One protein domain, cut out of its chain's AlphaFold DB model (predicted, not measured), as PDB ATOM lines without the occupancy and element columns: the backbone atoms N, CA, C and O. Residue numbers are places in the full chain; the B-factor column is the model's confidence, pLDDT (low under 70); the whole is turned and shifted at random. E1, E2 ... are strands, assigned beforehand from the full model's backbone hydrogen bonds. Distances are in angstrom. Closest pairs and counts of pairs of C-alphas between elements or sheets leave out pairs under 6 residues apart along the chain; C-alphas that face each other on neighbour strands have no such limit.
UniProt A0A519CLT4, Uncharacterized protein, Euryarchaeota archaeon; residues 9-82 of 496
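This is residues 9 to 82 of the 496 residues of an uncharacterized protein of Euryarchaeota archaeon (UniProt A0A519CLT4). With little regular structure, this is a small sheet curled like part of a barrel along its long strand E3, with the unnamed residues 29 to 54 looping back from E2 to E3. The 74 printed residues hold no named helix and strands E1 to E4, antiparallel in the order E2, E1, E3, E4. All strand, with 23 residues in named elements, it is loose, radius of gyration of the C-alphas 14.3 A, and flat, spanning 42 by 29 by 15 A.

E1, residues 9 to 13, starts at C-alpha 9 (-34.943, -28.082, 43.692) and spans 12.6 A. E2 is residues 25 to 28, 10.1 A; E3 residues 55 to 64, 29.7 A; E4 residues 78 to 81, 9.8 A, ending at C-alpha 81 (-37.531, -3.707, 46.210).

E1 and E2 form a hairpin at 152 degrees, N 10 to O 26 2.8 A. E3 pairs with E1 over residues 59 to 63, N 11 to O 61 2.8 A, and with E4, its hairpin partner, over 55 to 58, N 58 to O 78 2.8 A. E2 and E4 are apart.

The C-alphas of Leu 34 and Gly 51, the two farthest apart, are 44.3 A apart. The printed part has no cut, and its three links are long. Confidence is under 70 at residues 44, 46 to 56 and 79 to 82.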
ATOM      1  N   TYR A   9     -33.963 -29.059  44.148       88.31
ATOM      2  CA  TYR A   9     -34.943 -28.082  43.692       88.31
ATOM      3  C   TYR A   9     -35.038 -26.965  44.723       88.31
ATOM      4  O   TYR A   9     -35.427 -27.215  45.859       88.31
ATOM      5  N   PHE A  10     -34.683 -25.746  44.341       87.31
ATOM      6  CA  PHE A  10     -34.961 -24.546  45.122       87.31
ATOM      7  C   PHE A  10     -36.406 -24.142  44.871       87.31
ATOM      8  O   PHE A  10     -36.761 -23.859  43.730       87.31
ATOM      9  N   GLN A  11     -37.231 -24.165  45.909       88.50
ATOM     10  CA  GLN A  11     -38.623 -23.750  45.870       88.50
ATOM     11  C   GLN A  11     -38.734 -22.306  46.347       88.50
ATOM     12  O   GLN A  11     -38.241 -21.969  47.423       88.50
ATOM     13  N   PHE A  12     -39.390 -21.473  45.543       87.62
ATOM     14  CA  PHE A  12     -39.626 -20.065  45.844       87.62
ATOM     15  C   PHE A  12     -41.047 -19.891  46.358       87.62
ATOM     16  O   PHE A  12     -42.015 -20.213  45.670       87.62
ATOM     17  N   ASP A  13     -41.173 -19.362  47.567       86.25
ATOM     18  CA  ASP A  13     -42.458 -19.008  48.148       86.25
ATOM     19  C   ASP A  13     -42.756 -17.530  47.871       86.25
ATOM     20  O   ASP A  13     -42.378 -16.634  48.630       86.25
ATOM     21  N   ASN A  14     -43.379 -17.276  46.718       83.62
ATOM     22  CA  ASN A  14     -43.791 -15.940  46.313       83.62
ATOM     23  C   ASN A  14     -45.174 -15.611  46.888       83.62
ATOM     24  O   ASN A  14     -46.206 -15.960  46.313       83.62
ATOM     25  N   GLN A  15     -45.184 -14.882  47.999       80.88
ATOM     26  CA  GLN A  15     -46.402 -14.418  48.666       80.88
ATOM     27  C   GLN A  15     -47.125 -13.290  47.896       80.88
ATOM     28  O   GLN A  15     -48.266 -12.955  48.215       80.88
ATOM     29  N   TYR A  16     -46.497 -12.731  46.854       79.19
ATOM     30  CA  TYR A  16     -46.999 -11.604  46.062       79.19
ATOM     31  C   TYR A  16     -47.017 -11.908  44.548       79.19
ATOM     32  O   TYR A  16     -46.427 -11.175  43.749       79.19
ATOM     33  N   PRO A  17     -47.745 -12.951  44.095       78.25
ATOM     34  CA  PRO A  17     -47.764 -13.364  42.687       78.25
ATOM     35  C   PRO A  17     -48.434 -12.350  41.746       78.25
ATOM     36  O   PRO A  17     -48.299 -12.456  40.530       78.25
ATOM     37  N   HIS A  18     -49.160 -11.373  42.298       73.94
ATOM     38  CA  HIS A  18     -49.729 -10.248  41.553       73.94
ATOM     39  C   HIS A  18     -48.697  -9.147  41.255       73.94
ATOM     40  O   HIS A  18     -48.906  -8.388  40.318       73.94
ATOM     41  N   LEU A  19     -47.591  -9.077  42.010       70.88
ATOM     42  CA  LEU A  19     -46.537  -8.068  41.838       70.88
ATOM     43  C   LEU A  19     -45.389  -8.578  40.982       70.88
ATOM     44  O   LEU A  19     -44.821  -7.824  40.202       70.88
ATOM     45  N   ILE A  20     -45.040  -9.855  41.123       75.31
ATOM     46  CA  ILE A  20     -43.933 -10.460  40.396       75.31
ATOM     47  C   ILE A  20     -44.279 -11.897  40.023       75.31
ATOM     48  O   ILE A  20     -44.792 -12.662  40.840       75.31
ATOM     49  N   LYS A  21     -43.978 -12.297  38.789       81.25
ATOM     50  CA  LYS A  21     -44.043 -13.696  38.364       81.25
ATOM     51  C   LYS A  21     -42.658 -14.307  38.452       81.25
ATOM     52  O   LYS A  21     -41.739 -13.895  37.743       81.25
ATOM     53  N   MET A  22     -42.533 -15.319  39.296       81.81
ATOM     54  CA  MET A  22     -41.326 -16.119  39.487       81.81
ATOM     55  C   MET A  22     -41.641 -17.597  39.241       81.81
ATOM     56  O   MET A  22     -42.796 -18.002  39.399       81.81
ATOM     57  N   PRO A  23     -40.657 -18.410  38.823       84.44
ATOM     58  CA  PRO A  23     -40.832 -19.854  38.763       84.44
ATOM     59  C   PRO A  23     -41.035 -20.421  40.172       84.44
ATOM     60  O   PRO A  23     -40.373 -20.004  41.117       84.44
ATOM     61  N   GLU A  24     -41.919 -21.408  40.306       84.81
ATOM     62  CA  GLU A  24     -42.169 -22.068  41.595       84.81
ATOM     63  C   GLU A  24     -40.946 -22.860  42.079       84.81
ATOM     64  O   GLU A  24     -40.691 -22.941  43.280       84.81
ATOM     65  N   THR A  25     -40.173 -23.439  41.150       86.81
ATOM     66  CA  THR A  25     -38.958 -24.199  41.464       86.81
ATOM     67  C   THR A  25     -37.855 -24.021  40.424       86.81
ATOM     68  O   THR A  25     -38.126 -23.803  39.241       86.81
ATOM     69  N   ILE A  26     -36.599 -24.164  40.857       87.81
ATOM     70  CA  ILE A  26     -35.422 -24.224  39.983       87.81
ATOM     71  C   ILE A  26     -34.516 -25.373  40.415       87.81
ATOM     72  O   ILE A  26     -34.187 -25.508  41.591       87.81
ATOM     73  N   ALA A  27     -34.091 -26.197  39.458       85.19
ATOM     74  CA  ALA A  27     -33.209 -27.329  39.711       85.19
ATOM     75  C   ALA A  27     -31.726 -26.930  39.667       85.19
ATOM     76  O   ALA A  27     -31.289 -26.221  38.762       85.19
ATOM     77  N   TRP A  28     -30.938 -27.470  40.595       83.06
ATOM     78  CA  TRP A  28     -29.483 -27.497  40.547       83.06
ATOM     79  C   TRP A  28     -28.975 -28.952  40.525       83.06
ATOM     80  O   TRP A  28     -29.413 -29.757  41.354       83.06
ATOM     81  N   PRO A  29     -28.037 -29.300  39.624       80.44
ATOM     82  CA  PRO A  29     -27.584 -28.473  38.505       80.44
ATOM     83  C   PRO A  29     -28.717 -28.271  37.484       80.44
ATOM     84  O   PRO A  29     -29.506 -29.189  37.245       80.44
ATOM     85  N   ALA A  30     -28.781 -27.090  36.868       80.81
ATOM     86  CA  ALA A  30     -29.643 -26.895  35.710       80.81
ATOM     87  C   ALA A  30     -29.064 -27.665  34.517       80.81
ATOM     88  O   ALA A  30     -27.894 -28.067  34.529       80.81
ATOM     89  N   ARG A  31     -29.890 -27.925  33.503       81.62
ATOM     90  CA  ARG A  31     -29.450 -28.589  32.276       81.62
ATOM     91  C   ARG A  31     -29.862 -27.781  31.060       81.62
ATOM     92  O   ARG A  31     -31.004 -27.331  30.986       81.62
ATOM     93  N   ASP A  32     -28.936 -27.621  30.123       77.94
ATOM     94  CA  ASP A  32     -29.234 -27.041  28.818       77.94
ATOM     95  C   ASP A  32     -30.047 -28.013  27.939       77.94
ATOM     96  O   ASP A  32     -30.349 -29.148  28.322       77.94
ATOM     97  N   LEU A  33     -30.388 -27.577  26.723       78.38
ATOM     98  CA  LEU A  33     -31.136 -28.377  25.742       78.38
ATOM     99  C   LEU A  33     -30.413 -29.670  25.312       78.38
ATOM    100  O   LEU A  33     -31.038 -30.546  24.718       78.38
ATOM    101  N   LEU A  34     -29.116 -29.796  25.599       84.62
ATOM    102  CA  LEU A  34     -28.281 -30.959  25.294       84.62
ATOM    103  C   LEU A  34     -28.051 -31.846  26.533       84.62
ATOM    104  O   LEU A  34     -27.373 -32.870  26.443       84.62
ATOM    105  N   GLY A  35     -28.628 -31.486  27.686       75.69
ATOM    106  CA  GLY A  35     -28.492 -32.210  28.947       75.69
ATOM    107  C   GLY A  35     -27.203 -31.904  29.720       75.69
ATOM    108  O   GLY A  35     -26.968 -32.522  30.768       75.69
ATOM    109  N   THR A  36     -26.385 -30.963  29.244       81.94
ATOM    110  CA  THR A  36     -25.145 -30.518  29.894       81.94
ATOM    111  C   THR A  36     -25.478 -29.720  31.141       81.94
ATOM    112  O   THR A  36     -26.435 -28.951  31.150       81.94
ATOM    113  N   ARG A  37     -24.693 -29.886  32.211       77.94
ATOM    114  CA  ARG A  37     -24.889 -29.111  33.440       77.94
ATOM    115  C   ARG A  37     -24.587 -27.635  33.213       77.94
ATOM    116  O   ARG A  37     -23.526 -27.302  32.692       77.94
ATOM    117  N   THR A  38     -25.469 -26.781  33.705       79.12
ATOM    118  CA  THR A  38     -25.316 -25.327  33.712       79.12
ATOM    119  C   THR A  38     -25.666 -24.763  35.083       79.12
ATOM    120  O   THR A  38     -26.254 -25.442  35.935       79.12
ATOM    121  N   GLU A  39     -25.299 -23.505  35.307       77.56
ATOM    122  CA  GLU A  39     -25.796 -22.771  36.464       77.56
ATOM    123  C   GLU A  39     -27.308 -22.527  36.327       77.56
ATOM    124  O   GLU A  39     -27.798 -22.277  35.220       77.56
ATOM    125  N   PRO A  40     -28.071 -22.647  37.424       77.62
ATOM    126  CA  PRO A  40     -29.480 -22.302  37.429       77.62
ATOM    127  C   PRO A  40     -29.660 -20.794  37.262       77.62
ATOM    128  O   PRO A  40     -29.168 -20.005  38.063       77.62
ATOM    129  N   SER A  41     -30.425 -20.408  36.249       76.81
ATOM    130  CA  SER A  41     -30.853 -19.031  36.012       76.81
ATOM    131  C   SER A  41     -32.347 -19.005  35.728       76.81
ATOM    132  O   SER A  41     -32.877 -19.937  35.120       76.81
ATOM    133  N   PHE A  42     -33.019 -17.922  36.097       77.62
ATOM    134  CA  PHE A  42     -34.416 -17.700  35.754       77.62
ATOM    135  C   PHE A  42     -34.664 -16.249  35.383       77.62
ATOM    136  O   PHE A  42     -33.943 -15.351  35.810       77.62
ATOM    137  N   ILE A  43     -35.713 -16.044  34.594       72.69
ATOM    138  CA  ILE A  43     -36.229 -14.723  34.259       72.69
ATOM    139  C   ILE A  43     -37.518 -14.536  35.048       72.69
ATOM    140  O   ILE A  43     -38.355 -15.439  35.121       72.69
ATOM    141  N   SER A  44     -37.662 -13.361  35.639       69.56
ATOM    142  CA  SER A  44     -38.859 -12.940  36.350       69.56
ATOM    143  C   SER A  44     -39.415 -11.674  35.704       69.56
ATOM    144  O   SER A  44     -38.687 -10.941  35.036       69.56
ATOM    145  N   SER A  45     -40.715 -11.433  35.853       70.38
ATOM    146  CA  SER A  45     -41.376 -10.236  35.327       70.38
ATOM    147  C   SER A  45     -42.214  -9.588  36.420       70.38
ATOM    148  O   SER A  45     -42.944 -10.290  37.117       70.38
ATOM    149  N   SER A  46     -42.095  -8.269  36.562       69.44
ATOM    150  CA  SER A  46     -42.860  -7.460  37.517       69.44
ATOM    151  C   SER A  46     -44.130  -6.891  36.871       69.44
ATOM    152  O   SER A  46     -44.140  -6.613  35.671       69.44
ATOM    153  N   TYR A  47     -45.192  -6.733  37.663       68.50
ATOM    154  CA  TYR A  47     -46.516  -6.237  37.258       68.50
ATOM    155  C   TYR A  47     -47.135  -5.257  38.270       68.50
ATOM    156  O   TYR A  47     -48.328  -4.970  38.176       68.50
ATOM    157  N   GLY A  48     -46.362  -4.785  39.253       60.50
ATOM    158  CA  GLY A  48     -46.872  -3.926  40.326       60.50
ATOM    159  C   GLY A  48     -47.529  -2.636  39.818       60.50
ATOM    160  O   GLY A  48     -47.097  -2.045  38.827       60.50
ATOM    161  N   LEU A  49     -48.577  -2.200  40.513       56.34
ATOM    162  CA  LEU A  49     -49.288  -0.945  40.288       56.34
ATOM    163  C   LEU A  49     -48.979   0.071  41.399       56.34
ATOM    164  O   LEU A  49     -48.483  -0.241  42.483       56.34
ATOM    165  N   THR A  50     -49.308   1.335  41.131       48.97
ATOM    166  CA  THR A  50     -49.170   2.421  42.104       48.97
ATOM    167  C   THR A  50     -49.985   2.132  43.372       48.97
ATOM    168  O   THR A  50     -51.207   2.019  43.311       48.97
ATOM    169  N   GLY A  51     -49.311   2.081  44.526       53.59
ATOM    170  CA  GLY A  51     -49.932   1.827  45.834       53.59
ATOM    171  C   GLY A  51     -49.733   0.410  46.385       53.59
ATOM    172  O   GLY A  51     -50.160   0.155  47.511       53.59
ATOM    173  N   ASP A  52     -49.064  -0.471  45.637       64.50
ATOM    174  CA  ASP A  52     -48.656  -1.797  46.111       64.50
ATOM    175  C   ASP A  52     -47.505  -1.736  47.143       64.50
ATOM    176  O   ASP A  52     -47.052  -0.665  47.561       64.50
ATOM    177  N   VAL A  53     -47.061  -2.909  47.613       63.84
ATOM    178  CA  VAL A  53     -46.051  -3.068  48.674       63.84
ATOM    179  C   VAL A  53     -44.669  -2.605  48.195       63.84
ATOM    180  O   VAL A  53     -44.245  -2.957  47.101       63.84
ATOM    181  N   ASP A  54     -43.955  -1.838  49.025       58.97
ATOM    182  CA  ASP A  54     -42.651  -1.242  48.667       58.97
ATOM    183  C   ASP A  54     -41.511  -2.271  48.609       58.97
ATOM    184  O   ASP A  54     -40.538  -2.115  47.873       58.97
ATOM    185  N   GLU A  55     -41.635  -3.324  49.412       68.12
ATOM    186  CA  GLU A  55     -40.618  -4.342  49.615       68.12
ATOM    187  C   GLU A  55     -41.295  -5.645  50.032       68.12
ATOM    188  O   GLU A  55     -42.232  -5.639  50.839       68.12
ATOM    189  N   PHE A  56     -40.811  -6.764  49.507       69.88
ATOM    190  CA  PHE A  56     -41.216  -8.078  49.983       69.88
ATOM    191  C   PHE A  56     -40.077  -9.088  49.895       69.88
ATOM    192  O   PHE A  56     -39.152  -8.966  49.091       69.88
ATOM    193  N   GLU A  57     -40.171 -10.116  50.732       78.44
ATOM    194  CA  GLU A  57     -39.232 -11.228  50.744       78.44
ATOM    195  C   GLU A  57     -39.826 -12.449  50.044       78.44
ATOM    196  O   GLU A  57     -40.952 -12.867  50.327       78.44
ATOM    197  N   VAL A  58     -39.028 -13.069  49.179       82.00
ATOM    198  CA  VAL A  58     -39.296 -14.393  48.620       82.00
ATOM    199  C   VAL A  58     -38.472 -15.399  49.408       82.00
ATOM    200  O   VAL A  58     -37.237 -15.396  49.360       82.00
ATOM    201  N   LYS A  59     -39.155 -16.260  50.165       84.62
ATOM    202  CA  LYS A  59     -38.488 -17.312  50.938       84.62
ATOM    203  C   LYS A  59     -38.063 -18.443  50.013       84.62
ATOM    204  O   LYS A  59     -38.778 -18.782  49.071       84.62
ATOM    205  N   ILE A  60     -36.914 -19.036  50.317       86.06
ATOM    206  CA  ILE A  60     -36.374 -20.168  49.568       86.06
ATOM    207  C   ILE A  60     -36.302 -21.380  50.486       86.06
ATOM    208  O   ILE A  60     -35.775 -21.302  51.595       86.06
ATOM    209  N   SER A  61     -36.789 -22.514  49.999       87.62
ATOM    210  CA  SER A  61     -36.553 -23.820  50.611       87.62
ATOM    211  C   SER A  61     -36.013 -24.808  49.581       87.62
ATOM    212  O   SER A  61     -36.021 -24.535  48.381       87.62
ATOM    213  N   THR A  62     -35.496 -25.955  50.022       88.19
ATOM    214  CA  THR A  62     -35.029 -27.005  49.104       88.19
ATOM    215  C   THR A  62     -35.898 -28.247  49.142       88.19
ATOM    216  O   THR A  62     -36.372 -28.667  50.194       88.19
ATOM    217  N   ILE A  63     -36.028 -28.906  47.995       87.56
ATOM    218  CA  ILE A  63     -36.556 -30.261  47.871       87.56
ATOM    219  C   ILE A  63     -35.507 -31.120  47.168       87.56
ATOM    220  O   ILE A  63     -34.995 -30.762  46.110       87.56
ATOM    221  N   SER A  64     -35.177 -32.273  47.744       85.06
ATOM    222  CA  SER A  64     -34.266 -33.236  47.121       85.06
ATOM    223  C   SER A  64     -34.607 -34.659  47.551       85.06
ATOM    224  O   SER A  64     -35.097 -34.883  48.657       85.06
ATOM    225  N   GLU A  65     -34.301 -35.638  46.700       83.81
ATOM    226  CA  GLU A  65     -34.341 -37.058  47.074       83.81
ATOM    227  C   GLU A  65     -33.256 -37.405  48.105       83.81
ATOM    228  O   GLU A  65     -33.369 -38.378  48.851       83.81
ATOM    229  N   SER A  66     -32.200 -36.591  48.183       81.75
ATOM    230  CA  SER A  66     -31.182 -36.727  49.211       81.75
ATOM    231  C   SER A  66     -31.654 -36.094  50.515       81.75
ATOM    232  O   SER A  66     -31.882 -34.886  50.587       81.75
ATOM    233  N   PHE A  67     -31.725 -36.904  51.574       81.00
ATOM    234  CA  PHE A  67     -32.111 -36.466  52.918       81.00
ATOM    235  C   PHE A  67     -31.319 -35.243  53.408       81.00
ATOM    236  O   PHE A  67     -31.886 -34.362  54.043       81.00
ATOM    237  N   PHE A  68     -30.026 -35.157  53.076       79.56
ATOM    238  CA  PHE A  68     -29.151 -34.061  53.509       79.56
ATOM    239  C   PHE A  68     -29.486 -32.703  52.881       79.56
ATOM    240  O   PHE A  68     -29.082 -31.678  53.420       79.56
ATOM    241  N   PHE A  69     -30.192 -32.693  51.748       80.12
ATOM    242  CA  PHE A  69     -30.503 -31.485  50.979       80.12
ATOM    243  C   PHE A  69     -32.008 -31.221  50.876       80.12
ATOM    244  O   PHE A  69     -32.423 -30.318  50.151       80.12
ATOM    245  N   ASN A  70     -32.833 -32.001  51.574       83.44
ATOM    246  CA  ASN A  70     -34.282 -31.867  51.556       83.44
ATOM    247  C   ASN A  70     -34.756 -30.987  52.721       83.44
ATOM    248  O   ASN A  70     -34.330 -31.191  53.855       83.44
ATOM    249  N   LYS A  71     -35.674 -30.054  52.452       82.19
ATOM    250  CA  LYS A  71     -36.297 -29.140  53.424       82.19
ATOM    251  C   LYS A  71     -35.312 -28.268  54.209       82.19
ATOM    252  O   LYS A  71     -35.469 -28.067  55.411       82.19
ATOM    253  N   ILE A  72     -34.289 -27.738  53.541       82.88
ATOM    254  CA  ILE A  72     -33.447 -26.697  54.137       82.88
ATOM    255  C   ILE A  72     -34.208 -25.373  54.036       82.88
ATOM    256  O   ILE A  72     -34.490 -24.923  52.932       82.88
ATOM    257  N   GLU A  73     -34.533 -24.764  55.177       75.69
ATOM    258  CA  GLU A  73     -35.295 -23.501  55.258       75.69
ATOM    259  C   GLU A  73     -34.432 -22.295  55.676       75.69
ATOM    260  O   GLU A  73     -34.853 -21.154  55.533       75.69
ATOM    261  N   ASN A  74     -33.193 -22.516  56.138       72.44
ATOM    262  CA  ASN A  74     -32.243 -21.451  56.511       72.44
ATOM    263  C   ASN A  74     -31.494 -20.864  55.299       72.44
ATOM    264  O   ASN A  74     -30.302 -20.564  55.376       72.44
ATOM    265  N   ILE A  75     -32.165 -20.749  54.157       78.81
ATOM    266  CA  ILE A  75     -31.608 -20.095  52.973       78.81
ATOM    267  C   ILE A  75     -31.995 -18.623  53.044       78.81
ATOM    268  O   ILE A  75     -33.134 -18.297  53.366       78.81
ATOM    269  N   SER A  76     -31.039 -17.736  52.765       76.94
ATOM    270  CA  SER A  76     -31.303 -16.300  52.688       76.94
ATOM    271  C   SER A  76     -32.453 -16.031  51.720       76.94
ATOM    272  O   SER A  76     -32.424 -16.498  50.579       76.94
ATOM    273  N   SER A  77     -33.467 -15.300  52.184       77.12
ATOM    274  CA  SER A  77     -34.562 -14.844  51.337       77.12
ATOM    275  C   SER A  77     -34.042 -13.889  50.264       77.12
ATOM    276  O   SER A  77     -33.018 -13.223  50.429       77.12
ATOM    277  N   ILE A  78     -34.755 -13.835  49.140       75.69
ATOM    278  CA  ILE A  78     -34.544 -12.792  48.138       75.69
ATOM    279  C   ILE A  78     -35.402 -11.606  48.557       75.69
ATOM    280  O   ILE A  78     -36.628 -11.700  48.560       75.69
ATOM    281  N   GLN A  79     -34.758 -10.498  48.904       68.88
ATOM    282  CA  GLN A  79     -35.427  -9.217  49.102       68.88
ATOM    283  C   GLN A  79     -35.652  -8.569  47.733       68.88
ATOM    284  O   GLN A  79     -34.710  -8.401  46.956       68.88
ATOM    285  N   VAL A  80     -36.901  -8.225  47.430       65.44
ATOM    286  CA  VAL A  80     -37.285  -7.525  46.202       65.44
ATOM    287  C   VAL A  80     -37.785  -6.136  46.581       65.44
ATOM    288  O   VAL A  80     -38.777  -6.012  47.298       65.44
ATOM    289  N   ASN A  81     -37.111  -5.103  46.075       59.78
ATOM    290  CA  ASN A  81     -37.531  -3.707  46.210       59.78
ATOM    291  C   ASN A  81     -38.275  -3.280  44.943       59.78
ATOM    292  O   ASN A  81     -37.755  -3.447  43.838       59.78
ATOM    293  N   ILE A  82     -39.478  -2.720  45.090       57.97
ATOM    294  CA  ILE A  82     -40.224  -2.151  43.963       57.97
ATOM    295  C   ILE A  82     -39.934  -0.652  43.914       57.97
ATOM    296  O   ILE A  82     -40.462   0.124  44.712       57.97
TER     297      ILE A  82